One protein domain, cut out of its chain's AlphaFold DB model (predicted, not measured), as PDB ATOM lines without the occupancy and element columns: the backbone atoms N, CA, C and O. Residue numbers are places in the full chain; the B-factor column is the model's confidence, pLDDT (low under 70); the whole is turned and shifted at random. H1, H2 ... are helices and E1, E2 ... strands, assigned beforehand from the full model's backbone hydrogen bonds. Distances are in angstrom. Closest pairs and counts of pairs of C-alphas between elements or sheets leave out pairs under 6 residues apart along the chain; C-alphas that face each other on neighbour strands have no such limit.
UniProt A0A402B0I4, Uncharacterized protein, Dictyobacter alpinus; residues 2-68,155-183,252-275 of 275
ATOM      1  N   GLU A   2      -5.409  55.493   0.301       43.72
ATOM      2  CA  GLU A   2      -6.674  55.512  -0.437       43.72
ATOM      3  C   GLU A   2      -6.491  54.521  -1.576       43.72
ATOM      4  O   GLU A   2      -5.481  54.579  -2.279       43.72
ATOM      5  N   ILE A   3      -7.384  53.543  -1.663       46.78
ATOM      6  CA  ILE A   3      -7.270  52.446  -2.614       46.78
ATOM      7  C   ILE A   3      -8.656  52.279  -3.244       46.78
ATOM      8  O   ILE A   3      -9.496  51.552  -2.723       46.78
ATOM      9  N   SER A   4      -8.904  52.993  -4.347       44.16
ATOM     10  CA  SER A   4     -10.053  52.730  -5.218       44.16
ATOM     11  C   SER A   4      -9.668  51.569  -6.136       44.16
ATOM     12  O   SER A   4      -8.942  51.748  -7.117       44.16
ATOM     13  N   LEU A   5     -10.067  50.351  -5.782       50.91
ATOM     14  CA  LEU A   5      -9.822  49.184  -6.623       50.91
ATOM     15  C   LEU A   5     -11.029  48.965  -7.515       50.91
ATOM     16  O   LEU A   5     -12.024  48.371  -7.117       50.91
ATOM     17  N   ARG A   6     -10.900  49.410  -8.760       49.00
ATOM     18  CA  ARG A   6     -11.784  48.973  -9.827       49.00
ATOM     19  C   ARG A   6     -11.454  47.511 -10.126       49.00
ATOM     20  O   ARG A   6     -10.480  47.206 -10.807       49.00
ATOM     21  N   LEU A   7     -12.179  46.595  -9.498       52.94
ATOM     22  CA  LEU A   7     -12.079  45.178  -9.818       52.94
ATOM     23  C   LEU A   7     -12.934  44.984 -11.067       52.94
ATOM     24  O   LEU A   7     -14.128  44.760 -10.948       52.94
ATOM     25  N   ASP A   8     -12.328  45.128 -12.249       48.22
ATOM     26  CA  ASP A   8     -12.977  45.013 -13.572       48.22
ATOM     27  C   ASP A   8     -13.454  43.574 -13.898       48.22
ATOM     28  O   ASP A   8     -13.339  43.122 -15.030       48.22
ATOM     29  N   THR A   9     -13.912  42.821 -12.893       55.25
ATOM     30  CA  THR A   9     -14.690  41.565 -12.880       55.25
ATOM     31  C   THR A   9     -14.323  40.834 -11.591       55.25
ATOM     32  O   THR A   9     -13.202  40.319 -11.419       55.25
ATOM     33  N   LEU A  10     -15.242  40.813 -10.629       61.91
ATOM     34  CA  LEU A  10     -15.118  39.910  -9.496       61.91
ATOM     35  C   LEU A  10     -15.488  38.511 -10.006       61.91
ATOM     36  O   LEU A  10     -16.411  38.321 -10.778       61.91
ATOM     37  N   GLY A  11     -14.699  37.503  -9.644       66.62
ATOM     38  CA  GLY A  11     -15.068  36.109  -9.905       66.62
ATOM     39  C   GLY A  11     -16.006  35.555  -8.828       66.62
ATOM     40  O   GLY A  11     -16.674  34.542  -9.040       66.62
ATOM     41  N   VAL A  12     -15.996  36.166  -7.639       80.00
ATOM     42  CA  VAL A  12     -16.826  35.804  -6.487       80.00
ATOM     43  C   VAL A  12     -17.050  37.028  -5.605       80.00
ATOM     44  O   VAL A  12     -16.077  37.634  -5.150       80.00
ATOM     45  N   VAL A  13     -18.307  37.272  -5.238       85.75
ATOM     46  CA  VAL A  13     -18.712  38.129  -4.117       85.75
ATOM     47  C   VAL A  13     -19.672  37.345  -3.225       85.75
ATOM     48  O   VAL A  13     -20.672  36.814  -3.693       85.75
ATOM     49  N   GLU A  14     -19.343  37.185  -1.941       90.38
ATOM     50  CA  GLU A  14     -20.196  36.445  -1.004       90.38
ATOM     51  C   GLU A  14     -20.072  36.932   0.443       90.38
ATOM     52  O   GLU A  14     -18.981  37.255   0.930       90.38
ATOM     53  N   VAL A  15     -21.187  36.886   1.177       91.12
ATOM     54  CA  VAL A  15     -21.219  37.081   2.630       91.12
ATOM     55  C   VAL A  15     -21.396  35.749   3.351       91.12
ATOM     56  O   VAL A  15     -22.239  34.914   3.033       91.12
ATOM     57  N   ARG A  16     -20.588  35.536   4.390       90.75
ATOM     58  CA  ARG A  16     -20.591  34.321   5.207       90.75
ATOM     59  C   ARG A  16     -20.806  34.650   6.672       90.75
ATOM     60  O   ARG A  16     -20.072  35.440   7.262       90.75
ATOM     61  N   TYR A  17     -21.748  33.947   7.300       88.81
ATOM     62  CA  TYR A  17     -21.888  33.954   8.754       88.81
ATOM     63  C   TYR A  17     -20.830  33.056   9.403       88.81
ATOM     64  O   TYR A  17     -20.868  31.819   9.336       88.81
ATOM     65  N   LEU A  18     -19.897  33.691  10.096       83.75
ATOM     66  CA  LEU A  18     -18.939  33.064  10.980       83.75
ATOM     67  C   LEU A  18     -19.639  32.760  12.299       83.75
ATOM     68  O   LEU A  18     -19.526  33.489  13.284       83.75
ATOM     69  N   ARG A  19     -20.355  31.630  12.340       72.94
ATOM     70  CA  ARG A  19     -20.802  31.030  13.605       72.94
ATOM     71  C   ARG A  19     -19.621  31.073  14.556       72.94
ATOM     72  O   ARG A  19     -18.603  30.499  14.185       72.94
ATOM     73  N   GLY A  20     -19.759  31.746  15.704       62.41
ATOM     74  CA  GLY A  20     -18.675  32.064  16.642       62.41
ATOM     75  C   GLY A  20     -17.849  30.848  17.060       62.41
ATOM     76  O   GLY A  20     -18.009  30.323  18.160       62.41
ATOM     77  N   ARG A  21     -16.990  30.367  16.156       56.66
ATOM     78  CA  ARG A  21     -15.972  29.360  16.397       56.66
ATOM     79  C   ARG A  21     -15.098  30.001  17.452       56.66
ATOM     80  O   ARG A  21     -14.734  31.161  17.305       56.66
ATOM     81  N   GLU A  22     -14.762  29.269  18.504       51.84
ATOM     82  CA  GLU A  22     -14.025  29.802  19.660       51.84
ATOM     83  C   GLU A  22     -12.743  30.562  19.270       51.84
ATOM     84  O   GLU A  22     -12.332  31.476  19.974       51.84
ATOM     85  N   ARG A  23     -12.175  30.256  18.094       55.88
ATOM     86  CA  ARG A  23     -11.022  30.944  17.486       55.88
ATOM     87  C   ARG A  23     -11.285  32.393  17.028       55.88
ATOM     88  O   ARG A  23     -10.326  33.110  16.781       55.88
ATOM     89  N   TYR A  24     -12.545  32.809  16.909       52.84
ATOM     90  CA  TYR A  24     -13.003  34.117  16.411       52.84
ATOM     91  C   TYR A  24     -13.989  34.789  17.374       52.84
ATOM     92  O   TYR A  24     -14.776  35.632  16.964       52.84
ATOM     93  N   ARG A  25     -13.982  34.414  18.661       58.62
ATOM     94  CA  ARG A  25     -14.901  34.979  19.664       58.62
ATOM     95  C   ARG A  25     -14.837  36.513  19.737       58.62
ATOM     96  O   ARG A  25     -15.863  37.136  19.982       58.62
ATOM     97  N   ASP A  26     -13.657  37.076  19.489       65.81
ATOM     98  CA  ASP A  26     -13.393  38.519  19.534       65.81
ATOM     99  C   ASP A  26     -13.513  39.198  18.156       65.81
ATOM    100  O   ASP A  26     -13.160  40.368  17.999       65.81
ATOM    101  N   TRP A  27     -13.966  38.460  17.139       69.75
ATOM    102  CA  TRP A  27     -14.108  38.947  15.771       69.75
ATOM    103  C   TRP A  27     -15.582  39.138  15.393       69.75
ATOM    104  O   TRP A  27     -16.457  38.461  15.945       69.75
ATOM    105  N   PRO A  28     -15.869  40.046  14.444       79.62
ATOM    106  CA  PRO A  28     -17.219  40.232  13.931       79.62
ATOM    107  C   PRO A  28     -17.790  38.955  13.295       79.62
ATOM    108  O   PRO A  28     -17.045  38.105  12.800       79.62
ATOM    109  N   GLN A  29     -19.117  38.795  13.340       86.12
ATOM    110  CA  GLN A  29     -19.774  37.526  12.998       86.12
ATOM    111  C   GLN A  29     -19.966  37.315  11.495       86.12
ATOM    112  O   GLN A  29     -20.293  36.203  11.086       86.12
ATOM    113  N   PHE A  30     -19.782  38.346  10.676       89.69
ATOM    114  CA  PHE A  30     -19.955  38.270   9.231       89.69
ATOM    115  C   PHE A  30     -18.626  38.512   8.527       89.69
ATOM    116  O   PHE A  30     -17.789  39.288   8.993       89.69
ATOM    117  N   GLN A  31     -18.437  37.814   7.414       90.00
ATOM    118  CA  GLN A  31     -17.290  37.950   6.531       90.00
ATOM    119  C   GLN A  31     -17.783  38.191   5.110       90.00
ATOM    120  O   GLN A  31     -18.466  37.328   4.568       90.00
ATOM    121  N   LEU A  32     -17.385  39.303   4.504       89.38
ATOM    122  CA  LEU A  32     -17.469  39.512   3.065       89.38
ATOM    123  C   LEU A  32     -16.168  39.048   2.422       89.38
ATOM    124  O   LEU A  32     -15.069  39.422   2.851       89.38
ATOM    125  N   LEU A  33     -16.310  38.215   1.402       88.19
ATOM    126  CA  LEU A  33     -15.242  37.810   0.510       88.19
ATOM    127  C   LEU A  33     -15.582  38.339  -0.879       88.19
ATOM    128  O   LEU A  33     -16.593  37.944  -1.445       88.19
ATOM    129  N   ALA A  34     -14.712  39.184  -1.417       84.62
ATOM    130  CA  ALA A  34     -14.741  39.566  -2.820       84.62
ATOM    131  C   ALA A  34     -13.410  39.143  -3.441       84.62
ATOM    132  O   ALA A  34     -12.342  39.442  -2.901       84.62
ATOM    133  N   ALA A  35     -13.442  38.377  -4.519       81.56
ATOM    134  CA  ALA A  35     -12.247  37.843  -5.149       81.56
ATOM    135  C   ALA A  35     -12.361  37.919  -6.665       81.56
ATOM    136  O   ALA A  35     -13.362  37.521  -7.242       81.56
ATOM    137  N   SER A  36     -11.290  38.373  -7.296       75.44
ATOM    138  CA  SER A  36     -11.022  38.291  -8.727       75.44
ATOM    139  C   SER A  36      -9.893  37.273  -8.959       75.44
ATOM    140  O   SER A  36      -9.261  36.800  -8.009       75.44
ATOM    141  N   ARG A  37      -9.583  36.946 -10.219       69.50
ATOM    142  CA  ARG A  37      -8.397  36.137 -10.573       69.50
ATOM    143  C   ARG A  37      -7.097  36.732 -10.024       69.50
ATOM    144  O   ARG A  37      -6.153  35.991  -9.769       69.50
ATOM    145  N   GLN A  38      -7.052  38.052  -9.858       67.44
ATOM    146  CA  GLN A  38      -5.832  38.780  -9.515       67.44
ATOM    147  C   GLN A  38      -5.793  39.269  -8.059       67.44
ATOM    148  O   GLN A  38      -4.708  39.427  -7.508       67.44
ATOM    149  N   ALA A  39      -6.944  39.477  -7.414       69.12
ATOM    150  CA  ALA A  39      -7.029  40.087  -6.086       69.12
ATOM    151  C   ALA A  39      -8.080  39.415  -5.202       69.12
ATOM    152  O   ALA A  39      -9.060  38.856  -5.684       69.12
ATOM    153  N   ARG A  40      -7.900  39.506  -3.881       76.75
ATOM    154  CA  ARG A  40      -8.867  38.994  -2.905       76.75
ATOM    155  C   ARG A  40      -9.007  39.935  -1.722       76.75
ATOM    156  O   ARG A  40      -8.087  40.057  -0.921       76.75
ATOM    157  N   VAL A  41     -10.202  40.478  -1.559       78.50
ATOM    158  CA  VAL A  41     -10.626  41.308  -0.440       78.50
ATOM    159  C   VAL A  41     -11.349  40.452   0.595       78.50
ATOM    160  O   VAL A  41     -12.269  39.699   0.277       78.50
ATOM    161  N   ILE A  42     -10.933  40.572   1.857       84.06
ATOM    162  CA  ILE A  42     -11.613  39.946   2.992       84.06
ATOM    163  C   ILE A  42     -11.940  41.020   4.024       84.06
ATOM    164  O   ILE A  42     -11.043  41.610   4.626       84.06
ATOM    165  N   SER A  43     -13.229  41.205   4.278       85.25
ATOM    166  CA  SER A  43     -13.736  42.161   5.256       85.25
ATOM    167  C   SER A  43     -14.594  41.461   6.303       85.25
ATOM    168  O   SER A  43     -15.338  40.536   5.986       85.25
ATOM    169  N   TYR A  44     -14.478  41.881   7.559       86.69
ATOM    170  CA  TYR A  44     -15.263  41.372   8.679       86.69
ATOM    171  C   TYR A  44     -16.085  42.502   9.276       86.69
ATOM    172  O   TYR A  44     -15.525  43.539   9.623       86.69
ATOM    173  N   PHE A  45     -17.382  42.291   9.465       87.50
ATOM    174  CA  PHE A  45     -18.274  43.304  10.030       87.50
ATOM    175  C   PHE A  45     -19.292  42.708  11.002       87.50
ATOM    176  O   PHE A  45     -19.559  41.496  10.982       87.50
ATOM    177  N   PRO A  46     -19.790  43.524  11.948       87.44
ATOM    178  CA  PRO A  46     -20.739  43.056  12.938       87.44
ATOM    179  C   PRO A  46     -22.138  42.940  12.323       87.44
ATOM    180  O   PRO A  46     -22.398  43.406  11.212       87.44
ATOM    181  N   ARG A  47     -23.052  42.302  13.057       88.69
ATOM    182  CA  ARG A  47     -24.432  42.090  12.611       88.69
ATOM    183  C   ARG A  47     -25.134  43.388  12.211       88.69
ATOM    184  O   ARG A  47     -25.872  43.374  11.237       88.69
ATOM    185  N   GLU A  48     -24.910  44.477  12.937       88.81
ATOM    186  CA  GLU A  48     -25.569  45.758  12.671       88.81
ATOM    187  C   GLU A  48     -25.238  46.271  11.263       88.81
ATOM    188  O   GLU A  48     -26.121  46.738  10.554       88.81
ATOM    189  N   VAL A  49     -23.986  46.109  10.829       87.81
ATOM    190  CA  VAL A  49     -23.542  46.488   9.479       87.81
ATOM    191  C   VAL A  49     -24.110  45.532   8.429       87.81
ATOM    192  O   VAL A  49     -24.518  45.973   7.363       87.81
ATOM    193  N   ALA A  50     -24.198  44.233   8.735       88.94
ATOM    194  CA  ALA A  50     -24.832  43.260   7.844       88.94
ATOM    195  C   ALA A  50     -26.326  43.569   7.616       88.94
ATOM    196  O   ALA A  50     -26.818  43.465   6.499       88.94
ATOM    197  N   GLU A  51     -27.045  43.967   8.670       90.69
ATOM    198  CA  GLU A  51     -28.453  44.373   8.587       90.69
ATOM    199  C   GLU A  51     -28.626  45.693   7.830       90.69
ATOM    200  O   GLU A  51     -29.562  45.810   7.047       90.69
ATOM    201  N   GLN A  52     -27.725  46.660   8.028       89.38
ATOM    202  CA  GLN A  52     -27.715  47.906   7.257       89.38
ATOM    203  C   GLN A  52     -27.491  47.644   5.769       89.38
ATOM    204  O   GLN A  52     -28.251  48.158   4.957       89.38
ATOM    205  N   LEU A  53     -26.504  46.814   5.420       88.75
ATOM    206  CA  LEU A  53     -26.239  46.426   4.036       88.75
ATOM    207  C   LEU A  53     -27.468  45.764   3.401       88.75
ATOM    208  O   LEU A  53     -27.872  46.145   2.311       88.75
ATOM    209  N   HIS A  54     -28.097  44.824   4.106       90.81
ATOM    210  CA  HIS A  54     -29.304  44.155   3.620       90.81
ATOM    211  C   HIS A  54     -30.469  45.136   3.418       90.81
ATOM    212  O   HIS A  54     -31.140  45.095   2.396       90.81
ATOM    213  N   GLN A  55     -30.683  46.073   4.347       88.94
ATOM    214  CA  GLN A  55     -31.708  47.114   4.193       88.94
ATOM    215  C   GLN A  55     -31.425  48.060   3.022       88.94
ATOM    216  O   GLN A  55     -32.364  48.492   2.360       88.94
ATOM    217  N   GLN A  56     -30.156  48.397   2.780       85.81
ATOM    218  CA  GLN A  56     -29.750  49.197   1.624       85.81
ATOM    219  C   GLN A  56     -30.062  48.456   0.321       85.81
ATOM    220  O   GLN A  56     -30.659  49.053  -0.565       85.81
ATOM    221  N   ILE A  57     -29.729  47.163   0.240       85.56
ATOM    222  CA  ILE A  57     -30.029  46.307  -0.916       85.56
ATOM    223  C   ILE A  57     -31.539  46.249  -1.191       85.56
ATOM    224  O   ILE A  57     -31.956  46.592  -2.289       85.56
ATOM    225  N   LEU A  58     -32.367  45.957  -0.183       86.06
ATOM    226  CA  LEU A  58     -33.828  45.905  -0.355       86.06
ATOM    227  C   LEU A  58     -34.432  47.246  -0.798       86.06
ATOM    228  O   LEU A  58     -35.334  47.293  -1.627       86.06
ATOM    229  N   MET A  59     -33.950  48.359  -0.236       81.94
ATOM    230  CA  MET A  59     -34.409  49.697  -0.627       81.94
ATOM    231  C   MET A  59     -34.112  49.983  -2.101       81.94
ATOM    232  O   MET A  59     -34.904  50.634  -2.778       81.94
ATOM    233  N   ILE A  60     -32.964  49.507  -2.570       77.75
ATOM    234  CA  ILE A  60     -32.502  49.654  -3.944       77.75
ATOM    235  C   ILE A  60     -33.323  48.784  -4.888       77.75
ATOM    236  O   ILE A  60     -33.797  49.287  -5.897       77.75
ATOM    237  N   GLU A  61     -33.517  47.510  -4.560       80.38
ATOM    238  CA  GLU A  61     -34.308  46.588  -5.381       80.38
ATOM    239  C   GLU A  61     -35.733  47.109  -5.565       80.38
ATOM    240  O   GLU A  61     -36.227  47.181  -6.690       80.38
ATOM    241  N   ALA A  62     -36.349  47.600  -4.485       79.00
ATOM    242  CA  ALA A  62     -37.659  48.236  -4.540       79.00
ATOM    243  C   ALA A  62     -37.667  49.517  -5.394       79.00
ATOM    244  O   ALA A  62     -38.624  49.765  -6.125       79.00
ATOM    245  N   ALA A  63     -36.614  50.340  -5.323       75.75
ATOM    246  CA  ALA A  63     -36.509  51.564  -6.120       75.75
ATOM    247  C   ALA A  63     -36.286  51.290  -7.616       75.75
ATOM    248  O   ALA A  63     -36.744  52.069  -8.448       75.75
ATOM    249  N   LEU A  64     -35.598  50.195  -7.947       71.44
ATOM    250  CA  LEU A  64     -35.340  49.756  -9.319       71.44
ATOM    251  C   LEU A  64     -36.477  48.898  -9.895       71.44
ATOM    252  O   LEU A  64     -36.422  48.529 -11.063       71.44
ATOM    253  N   GLY A  65     -37.498  48.565  -9.097       66.31
ATOM    254  CA  GLY A  65     -38.554  47.635  -9.510       66.31
ATOM    255  C   GLY A  65     -38.053  46.201  -9.727       66.31
ATOM    256  O   GLY A  65     -38.731  45.415 -10.379       66.31
ATOM    257  N   LEU A  66     -36.875  45.873  -9.184       64.12
ATOM    258  CA  LEU A  66     -36.290  44.528  -9.164       64.12
ATOM    259  C   LEU A  66     -36.770  43.711  -7.958       64.12
ATOM    260  O   LEU A  66     -36.382  42.556  -7.810       64.12
ATOM    261  N   ASP A  67     -37.599  44.304  -7.093       64.00
ATOM    262  CA  ASP A  67     -38.346  43.587  -6.062       64.00
ATOM    263  C   ASP A  67     -39.359  42.671  -6.757       64.00
ATOM    264  O   ASP A  67     -40.528  43.013  -6.941       64.00
ATOM    265  N   VAL A  68     -38.882  41.510  -7.217       51.94
ATOM    266  CA  VAL A  68     -39.711  40.405  -7.702       51.94
ATOM    267  C   VAL A  68     -40.366  39.764  -6.478       51.94
ATOM    268  O   VAL A  68     -40.105  38.622  -6.107       51.94
ATOM    269  N   PHE A 155      20.878  44.777 -22.046       77.38
ATOM    270  CA  PHE A 155      19.519  45.205 -22.375       77.38
ATOM    271  C   PHE A 155      18.487  44.113 -22.083       77.38
ATOM    272  O   PHE A 155      17.417  44.413 -21.559       77.38
ATOM    273  N   VAL A 156      18.813  42.847 -22.358       86.31
ATOM    274  CA  VAL A 156      17.978  41.691 -22.003       86.31
ATOM    275  C   VAL A 156      17.871  41.565 -20.486       86.31
ATOM    276  O   VAL A 156      16.755  41.506 -19.979       86.31
ATOM    277  N   GLN A 157      18.983  41.665 -19.752       87.12
ATOM    278  CA  GLN A 157      18.968  41.697 -18.283       87.12
ATOM    279  C   GLN A 157      18.159  42.877 -17.744       87.12
ATOM    280  O   GLN A 157      17.407  42.727 -16.787       87.12
ATOM    281  N   MET A 158      18.265  44.058 -18.353       75.06
ATOM    282  CA  MET A 158      17.481  45.215 -17.924       75.06
ATOM    283  C   MET A 158      15.990  45.034 -18.216       75.06
ATOM    284  O   MET A 158      15.169  45.413 -17.387       75.06
ATOM    285  N   MET A 159      15.618  44.428 -19.347       73.81
ATOM    286  CA  MET A 159      14.225  44.083 -19.636       73.81
ATOM    287  C   MET A 159      13.689  42.989 -18.710       73.81
ATOM    288  O   MET A 159      12.525  43.059 -18.328       73.81
ATOM    289  N   GLU A 160      14.513  42.022 -18.306       79.50
ATOM    290  CA  GLU A 160      14.154  41.028 -17.289       79.50
ATOM    291  C   GLU A 160      13.944  41.681 -15.924       79.50
ATOM    292  O   GLU A 160      12.918  41.439 -15.305       79.50
ATOM    293  N   VAL A 161      14.825  42.594 -15.503       81.94
ATOM    294  CA  VAL A 161      14.656  43.359 -14.257       81.94
ATOM    295  C   VAL A 161      13.428  44.267 -14.323       81.94
ATOM    296  O   VAL A 161      12.702  44.372 -13.345       81.94
ATOM    297  N   VAL A 162      13.146  44.916 -15.457       72.56
ATOM    298  CA  VAL A 162      11.932  45.736 -15.630       72.56
ATOM    299  C   VAL A 162      10.678  44.866 -15.618       72.56
ATOM    300  O   VAL A 162       9.667  45.270 -15.045       72.56
ATOM    301  N   ARG A 163      10.732  43.672 -16.211       71.75
ATOM    302  CA  ARG A 163       9.644  42.697 -16.158       71.75
ATOM    303  C   ARG A 163       9.433  42.186 -14.734       71.75
ATOM    304  O   ARG A 163       8.296  42.171 -14.284       71.75
ATOM    305  N   GLU A 164      10.495  41.831 -14.020       76.06
ATOM    306  CA  GLU A 164      10.444  41.389 -12.625       76.06
ATOM    307  C   GLU A 164       9.938  42.514 -11.715       76.06
ATOM    308  O   GLU A 164       9.061  42.278 -10.896       76.06
ATOM    309  N   LEU A 165      10.364  43.763 -11.939       65.19
ATOM    310  CA  LEU A 165       9.870  44.937 -11.217       65.19
ATOM    311  C   LEU A 165       8.394  45.228 -11.538       65.19
ATOM    312  O   LEU A 165       7.648  45.643 -10.658       65.19
ATOM    313  N   ALA A 166       7.944  45.017 -12.778       58.28
ATOM    314  CA  ALA A 166       6.540  45.167 -13.161       58.28
ATOM    315  C   ALA A 166       5.664  44.036 -12.595       58.28
ATOM    316  O   ALA A 166       4.547  44.291 -12.144       58.28
ATOM    317  N   GLU A 167       6.161  42.799 -12.567       62.12
ATOM    318  CA  GLU A 167       5.519  41.657 -11.908       62.12
ATOM    319  C   GLU A 167       5.504  41.847 -10.374       62.12
ATOM    320  O   GLU A 167       4.493  41.589  -9.723       62.12
ATOM    321  N   GLU A 168       6.553  42.407  -9.775       58.25
ATOM    322  CA  GLU A 168       6.612  42.741  -8.347       58.25
ATOM    323  C   GLU A 168       5.677  43.910  -7.999       58.25
ATOM    324  O   GLU A 168       4.860  43.784  -7.093       58.25
ATOM    325  N   MET A 169       5.685  45.006  -8.768       47.69
ATOM    326  CA  MET A 169       4.797  46.158  -8.551       47.69
ATOM    327  C   MET A 169       3.321  45.840  -8.812       47.69
ATOM    328  O   MET A 169       2.456  46.296  -8.061       47.69
ATOM    329  N   SER A 170       3.012  45.054  -9.848       42.03
ATOM    330  CA  SER A 170       1.640  44.586 -10.083       42.03
ATOM    331  C   SER A 170       1.189  43.647  -8.965       42.03
ATOM    332  O   SER A 170       0.074  43.789  -8.464       42.03
ATOM    333  N   THR A 171       2.054  42.749  -8.483       47.16
ATOM    334  CA  THR A 171       1.693  41.843  -7.387       47.16
ATOM    335  C   THR A 171       1.624  42.518  -6.016       47.16
ATOM    336  O   THR A 171       0.820  42.075  -5.201       47.16
ATOM    337  N   ASP A 172       2.367  43.591  -5.747       40.66
ATOM    338  CA  ASP A 172       2.260  44.345  -4.486       40.66
ATOM    339  C   ASP A 172       0.979  45.191  -4.410       40.66
ATOM    340  O   ASP A 172       0.373  45.294  -3.343       40.66
ATOM    341  N   ALA A 173       0.492  45.714  -5.542       42.31
ATOM    342  CA  ALA A 173      -0.820  46.366  -5.611       42.31
ATOM    343  C   ALA A 173      -1.988  45.361  -5.497       42.31
ATOM    344  O   ALA A 173      -3.037  45.683  -4.938       42.31
ATOM    345  N   LEU A 174      -1.801  44.127  -5.986       45.38
ATOM    346  CA  LEU A 174      -2.829  43.076  -6.040       45.38
ATOM    347  C   LEU A 174      -2.852  42.139  -4.808       45.38
ATOM    348  O   LEU A 174      -3.838  41.435  -4.578       45.38
ATOM    349  N   LYS A 175      -1.822  42.152  -3.949       44.97
ATOM    350  CA  LYS A 175      -1.746  41.362  -2.701       44.97
ATOM    351  C   LYS A 175      -2.284  42.113  -1.479       44.97
ATOM    352  O   LYS A 175      -1.714  42.027  -0.388       44.97
ATOM    353  N   ILE A 176      -3.438  42.768  -1.590       49.25
ATOM    354  CA  ILE A 176      -4.148  43.270  -0.401       49.25
ATOM    355  C   ILE A 176      -4.799  42.090   0.322       49.25
ATOM    356  O   ILE A 176      -6.001  41.865   0.299       49.25
ATOM    357  N   THR A 177      -3.979  41.315   1.024       47.94
ATOM    358  CA  THR A 177      -4.412  40.285   1.977       47.94
ATOM    359  C   THR A 177      -4.736  40.907   3.342       47.94
ATOM    360  O   THR A 177      -4.472  40.328   4.397       47.94
ATOM    361  N   GLY A 178      -5.304  42.114   3.333       52.47
ATOM    362  CA  GLY A 178      -5.711  42.835   4.530       52.47
ATOM    363  C   GLY A 178      -7.018  42.267   5.068       52.47
ATOM    364  O   GLY A 178      -8.034  42.275   4.383       52.47
ATOM    365  N   ARG A 179      -7.003  41.762   6.303       64.25
ATOM    366  CA  ARG A 179      -8.227  41.455   7.052       64.25
ATOM    367  C   ARG A 179      -8.818  42.774   7.545       64.25
ATOM    368  O   ARG A 179      -8.425  43.239   8.614       64.25
ATOM    369  N   LEU A 180      -9.720  43.372   6.774       71.75
ATOM    370  CA  LEU A 180     -10.344  44.646   7.127       71.75
ATOM    371  C   LEU A 180     -11.444  44.426   8.175       71.75
ATOM    372  O   LEU A 180     -12.238  43.493   8.052       71.75
ATOM    373  N   LYS A 181     -11.512  45.278   9.201       76.81
ATOM    374  CA  LYS A 181     -12.697  45.383  10.063       76.81
ATOM    375  C   LYS A 181     -13.583  46.495   9.522       76.81
ATOM    376  O   LYS A 181     -13.220  47.661   9.631       76.81
ATOM    377  N   CYS A 182     -14.709  46.127   8.927       78.44
ATOM    378  CA  CYS A 182     -15.665  47.066   8.361       78.44
ATOM    379  C   CYS A 182     -16.675  47.524   9.422       78.44
ATOM    380  O   CYS A 182     -17.227  46.711  10.171       78.44
ATOM    381  N   VAL A 183     -16.891  48.839   9.482       78.00
ATOM    382  CA  VAL A 183     -17.792  49.513  10.435       78.00
ATOM    383  C   VAL A 183     -18.980  50.177   9.739       78.00
ATOM    384  O   VAL A 183     -19.995  50.426  10.386       78.00
ATOM    385  N   ASP A 252     -25.154  40.411 -11.554       81.69
ATOM    386  CA  ASP A 252     -24.987  39.031 -11.088       81.69
ATOM    387  C   ASP A 252     -24.270  38.967  -9.724       81.69
ATOM    388  O   ASP A 252     -24.676  38.238  -8.810       81.69
ATOM    389  N   ASP A 253     -23.198  39.743  -9.545       84.44
ATOM    390  CA  ASP A 253     -22.470  39.844  -8.282       84.44
ATOM    391  C   ASP A 253     -23.329  40.475  -7.184       84.44
ATOM    392  O   ASP A 253     -23.196  40.102  -6.012       84.44
ATOM    393  N   PHE A 254     -24.202  41.421  -7.536       84.12
ATOM    394  CA  PHE A 254     -25.136  42.038  -6.602       84.12
ATOM    395  C   PHE A 254     -26.211  41.055  -6.131       84.12
ATOM    396  O   PHE A 254     -26.395  40.900  -4.921       84.12
ATOM    397  N   GLU A 255     -26.861  40.337  -7.047       85.19
ATOM    398  CA  GLU A 255     -27.848  39.302  -6.713       85.19
ATOM    399  C   GLU A 255     -27.226  38.226  -5.820       85.19
ATOM    400  O   GLU A 255     -27.749  37.872  -4.758       85.19
ATOM    401  N   ARG A 256     -26.027  37.764  -6.184       87.31
ATOM    402  CA  ARG A 256     -25.279  36.787  -5.392       87.31
ATOM    403  C   ARG A 256     -24.890  37.327  -4.017       87.31
ATOM    404  O   ARG A 256     -24.922  36.594  -3.016       87.31
ATOM    405  N   LEU A 257     -24.490  38.594  -3.933       89.62
ATOM    406  CA  LEU A 257     -24.216  39.254  -2.661       89.62
ATOM    407  C   LEU A 257     -25.473  39.257  -1.785       89.62
ATOM    408  O   LEU A 257     -25.370  38.914  -0.604       89.62
ATOM    409  N   HIS A 258     -26.632  39.594  -2.353       90.69
ATOM    410  CA  HIS A 258     -27.897  39.614  -1.632       90.69
ATOM    411  C   HIS A 258     -28.285  38.218  -1.128       90.69
ATOM    412  O   HIS A 258     -28.456  38.033   0.080       90.69
ATOM    413  N   GLU A 259     -28.287  37.208  -2.000       91.94
ATOM    414  CA  GLU A 259     -28.632  35.825  -1.648       91.94
ATOM    415  C   GLU A 259     -27.739  35.298  -0.510       91.94
ATOM    416  O   GLU A 259     -28.189  34.730   0.494       91.94
ATOM    417  N   THR A 260     -26.426  35.510  -0.626       93.19
ATOM    418  CA  THR A 260     -25.476  35.027   0.381       93.19
ATOM    419  C   THR A 260     -25.605  35.775   1.709       93.19
ATOM    420  O   THR A 260     -25.456  35.160   2.776       93.19
ATOM    421  N   LEU A 261     -25.929  37.070   1.673       92.56
ATOM    422  CA  LEU A 261     -26.213  37.885   2.852       92.56
ATOM    423  C   LEU A 261     -27.477  37.403   3.576       92.56
ATOM    424  O   LEU A 261     -27.441  37.229   4.800       92.56
ATOM    425  N   ASP A 262     -28.535  37.079   2.840       93.38
ATOM    426  CA  ASP A 262     -29.778  36.528   3.381       93.38
ATOM    427  C   ASP A 262     -29.564  35.196   4.080       93.38
ATOM    428  O   ASP A 262     -29.919  35.018   5.255       93.38
ATOM    429  N   ILE A 263     -28.875  34.274   3.411       93.12
ATOM    430  CA  ILE A 263     -28.514  32.980   3.987       93.12
ATOM    431  C   ILE A 263     -27.666  33.179   5.255       93.12
ATOM    432  O   ILE A 263     -27.820  32.447   6.246       93.12
ATOM    433  N   ALA A 264     -26.741  34.143   5.260       91.44
ATOM    434  CA  ALA A 264     -25.906  34.443   6.417       91.44
ATOM    435  C   ALA A 264     -26.729  34.994   7.596       91.44
ATOM    436  O   ALA A 264     -26.573  34.513   8.726       91.44
ATOM    437  N   LEU A 265     -27.633  35.944   7.351       91.94
ATOM    438  CA  LEU A 265     -28.527  36.514   8.363       91.94
ATOM    439  C   LEU A 265     -29.490  35.461   8.918       91.94
ATOM    440  O   LEU A 265     -29.695  35.376  10.135       91.94
ATOM    441  N   GLU A 266     -30.033  34.589   8.069       91.81
ATOM    442  CA  GLU A 266     -30.893  33.494   8.504       91.81
ATOM    443  C   GLU A 266     -30.136  32.507   9.410       91.81
ATOM    444  O   GLU A 266     -30.638  32.069  10.456       91.81
ATOM    445  N   ARG A 267     -28.882  32.194   9.065       89.50
ATOM    446  CA  ARG A 267     -27.998  31.360   9.893       89.50
ATOM    447  C   ARG A 267     -27.694  32.003  11.249       89.50
ATOM    448  O   ARG A 267     -27.696  31.274  12.247       89.50
ATOM    449  N   ASP A 268     -27.492  33.320  11.326       89.62
ATOM    450  CA  ASP A 268     -27.357  34.034  12.607       89.62
ATOM    451  C   ASP A 268     -28.640  33.927  13.448       89.62
ATOM    452  O   ASP A 268     -28.590  33.496  14.607       89.62
ATOM    453  N   ARG A 269     -29.811  34.204  12.851       88.62
ATOM    454  CA  ARG A 269     -31.126  34.090  13.516       88.62
ATOM    455  C   ARG A 269     -31.341  32.685  14.089       88.62
ATOM    456  O   ARG A 269     -31.691  32.536  15.263       88.62
ATOM    457  N   ARG A 270     -31.070  31.639  13.300       87.06
ATOM    458  CA  ARG A 270     -31.155  30.229  13.732       87.06
ATOM    459  C   ARG A 270     -30.133  29.893  14.823       87.06
ATOM    460  O   ARG A 270     -30.454  29.150  15.750       87.06
ATOM    461  N   SER A 271     -28.915  30.433  14.745       83.44
ATOM    462  CA  SER A 271     -27.863  30.221  15.749       83.44
ATOM    463  C   SER A 271     -28.221  30.827  17.105       83.44
ATOM    464  O   SER A 271     -27.884  30.236  18.132       83.44
ATOM    465  N   ARG A 272     -28.893  31.983  17.127       76.94
ATOM    466  CA  ARG A 272     -29.365  32.630  18.360       76.94
ATOM    467  C   ARG A 272     -30.515  31.868  19.014       76.94
ATOM    468  O   ARG A 272     -30.489  31.701  20.220       76.94
ATOM    469  N   ARG A 273     -31.458  31.331  18.230       78.75
ATOM    470  CA  ARG A 273     -32.577  30.510  18.745       78.75
ATOM    471  C   ARG A 273     -32.137  29.208  19.432       78.75
ATOM    472  O   ARG A 273     -32.916  28.631  20.179       78.75
ATOM    473  N   ARG A 274     -30.932  28.709  19.136       70.69
ATOM    474  CA  ARG A 274     -30.380  27.466  19.713       70.69
ATOM    475  C   ARG A 274     -29.574  27.679  21.004       70.69
ATOM    476  O   ARG A 274     -29.148  26.680  21.581       70.69
ATOM    477  N   ARG A 275     -29.295  28.924  21.400       59.59
ATOM    478  CA  ARG A 275     -28.632  29.276  22.666       59.59
ATOM    479  C   ARG A 275     -29.670  29.664  23.704       59.59
ATOM    480  O   ARG A 275     -29.406  29.363  24.884       59.59
TER     481      ARG A 275
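AT A GLANCE: This is residues 2 to 68, 155 to 183 and 252 to 275 of the 275 residues of an uncharacterized protein of Dictyobacter alpinus (UniProt A0A402B0I4). A small, twisted sheet of four strands has H3 running along its edge strand E1, while H1 stands up from the sheet and crosses H3. Away from these two helices, H2 makes a long arm whose residues 155 to 169 stick out. The printed part has 120 residues, with E1 E2 E3 H1 H2 E4 H3 along the chain; the sheet, E1 - E2 - E3 - E4, is mixed, as is the class, helices and strands. The whole is loose, with a radius of gyration of the C-alphas of 18.8 A, and flat, spanning 67 by 42 by 22 A.

HOW THE PARTS SIT: E1, residues 12 to 17, and E2, residues 30 to 35, form an antiparallel hairpin, with N 14 and O 33 within hydrogen-bond range at 2.9 A. E2 and E3, residues 40 to 45, form another, with N 32 and O 43 at 2.8 A; E1 E2 E3 are a meander, each strand the antiparallel neighbour of the one before. H1, residues 47 to 64, stands up from the sheet at 47 degrees. H2, residues 155 to 174, is not on the sheet. E4, residues 179 to 183, is parallel to E3, with N 182 and O 44 at 2.8 A. H3, residues 252 to 273, runs along E1, at 2 degrees on the local plane; its height over the sheet, 4.4 A, is only just above the sheet's level. The closest C-alphas of E1 and H3 are those of Tyr 17 and Ala 264, 4.7 A. H1 and H3 are on the same face, giving two layers, helices on one face of a sheet. They touch, H1 with residues 50 to 57 alone, at a steep tilt of 43 degrees, opposite ways; their closest C-alphas, of His 54 and Leu 261, are 7.0 A apart. In H1, H2 and H3 every O i to N i+4 pair is within hydrogen-bond range.

IN THESE COORDINATES: E1 begins at C-alpha 12, (-16.826, 35.804, -6.487). H1 is 25.7 A long, H2 27.8 A and H3 31.9 A, ending at C-alpha 273, (-32.577, 30.510, 18.745).

THE WHOLE: The two C-alphas farthest apart, of Phe 155 and Arg 273, are 68.0 A apart. Residues 69 to 154 and 184 to 251 are not printed; the C-alpha gaps are 61.2 A and 25.0 A. The link E1 to E2 is long, 12 residues. Mean pLDDT of the printed part is 74.4; 41 residues are under 70, among them 2 to 11, 20 to 27 and 165 to 179.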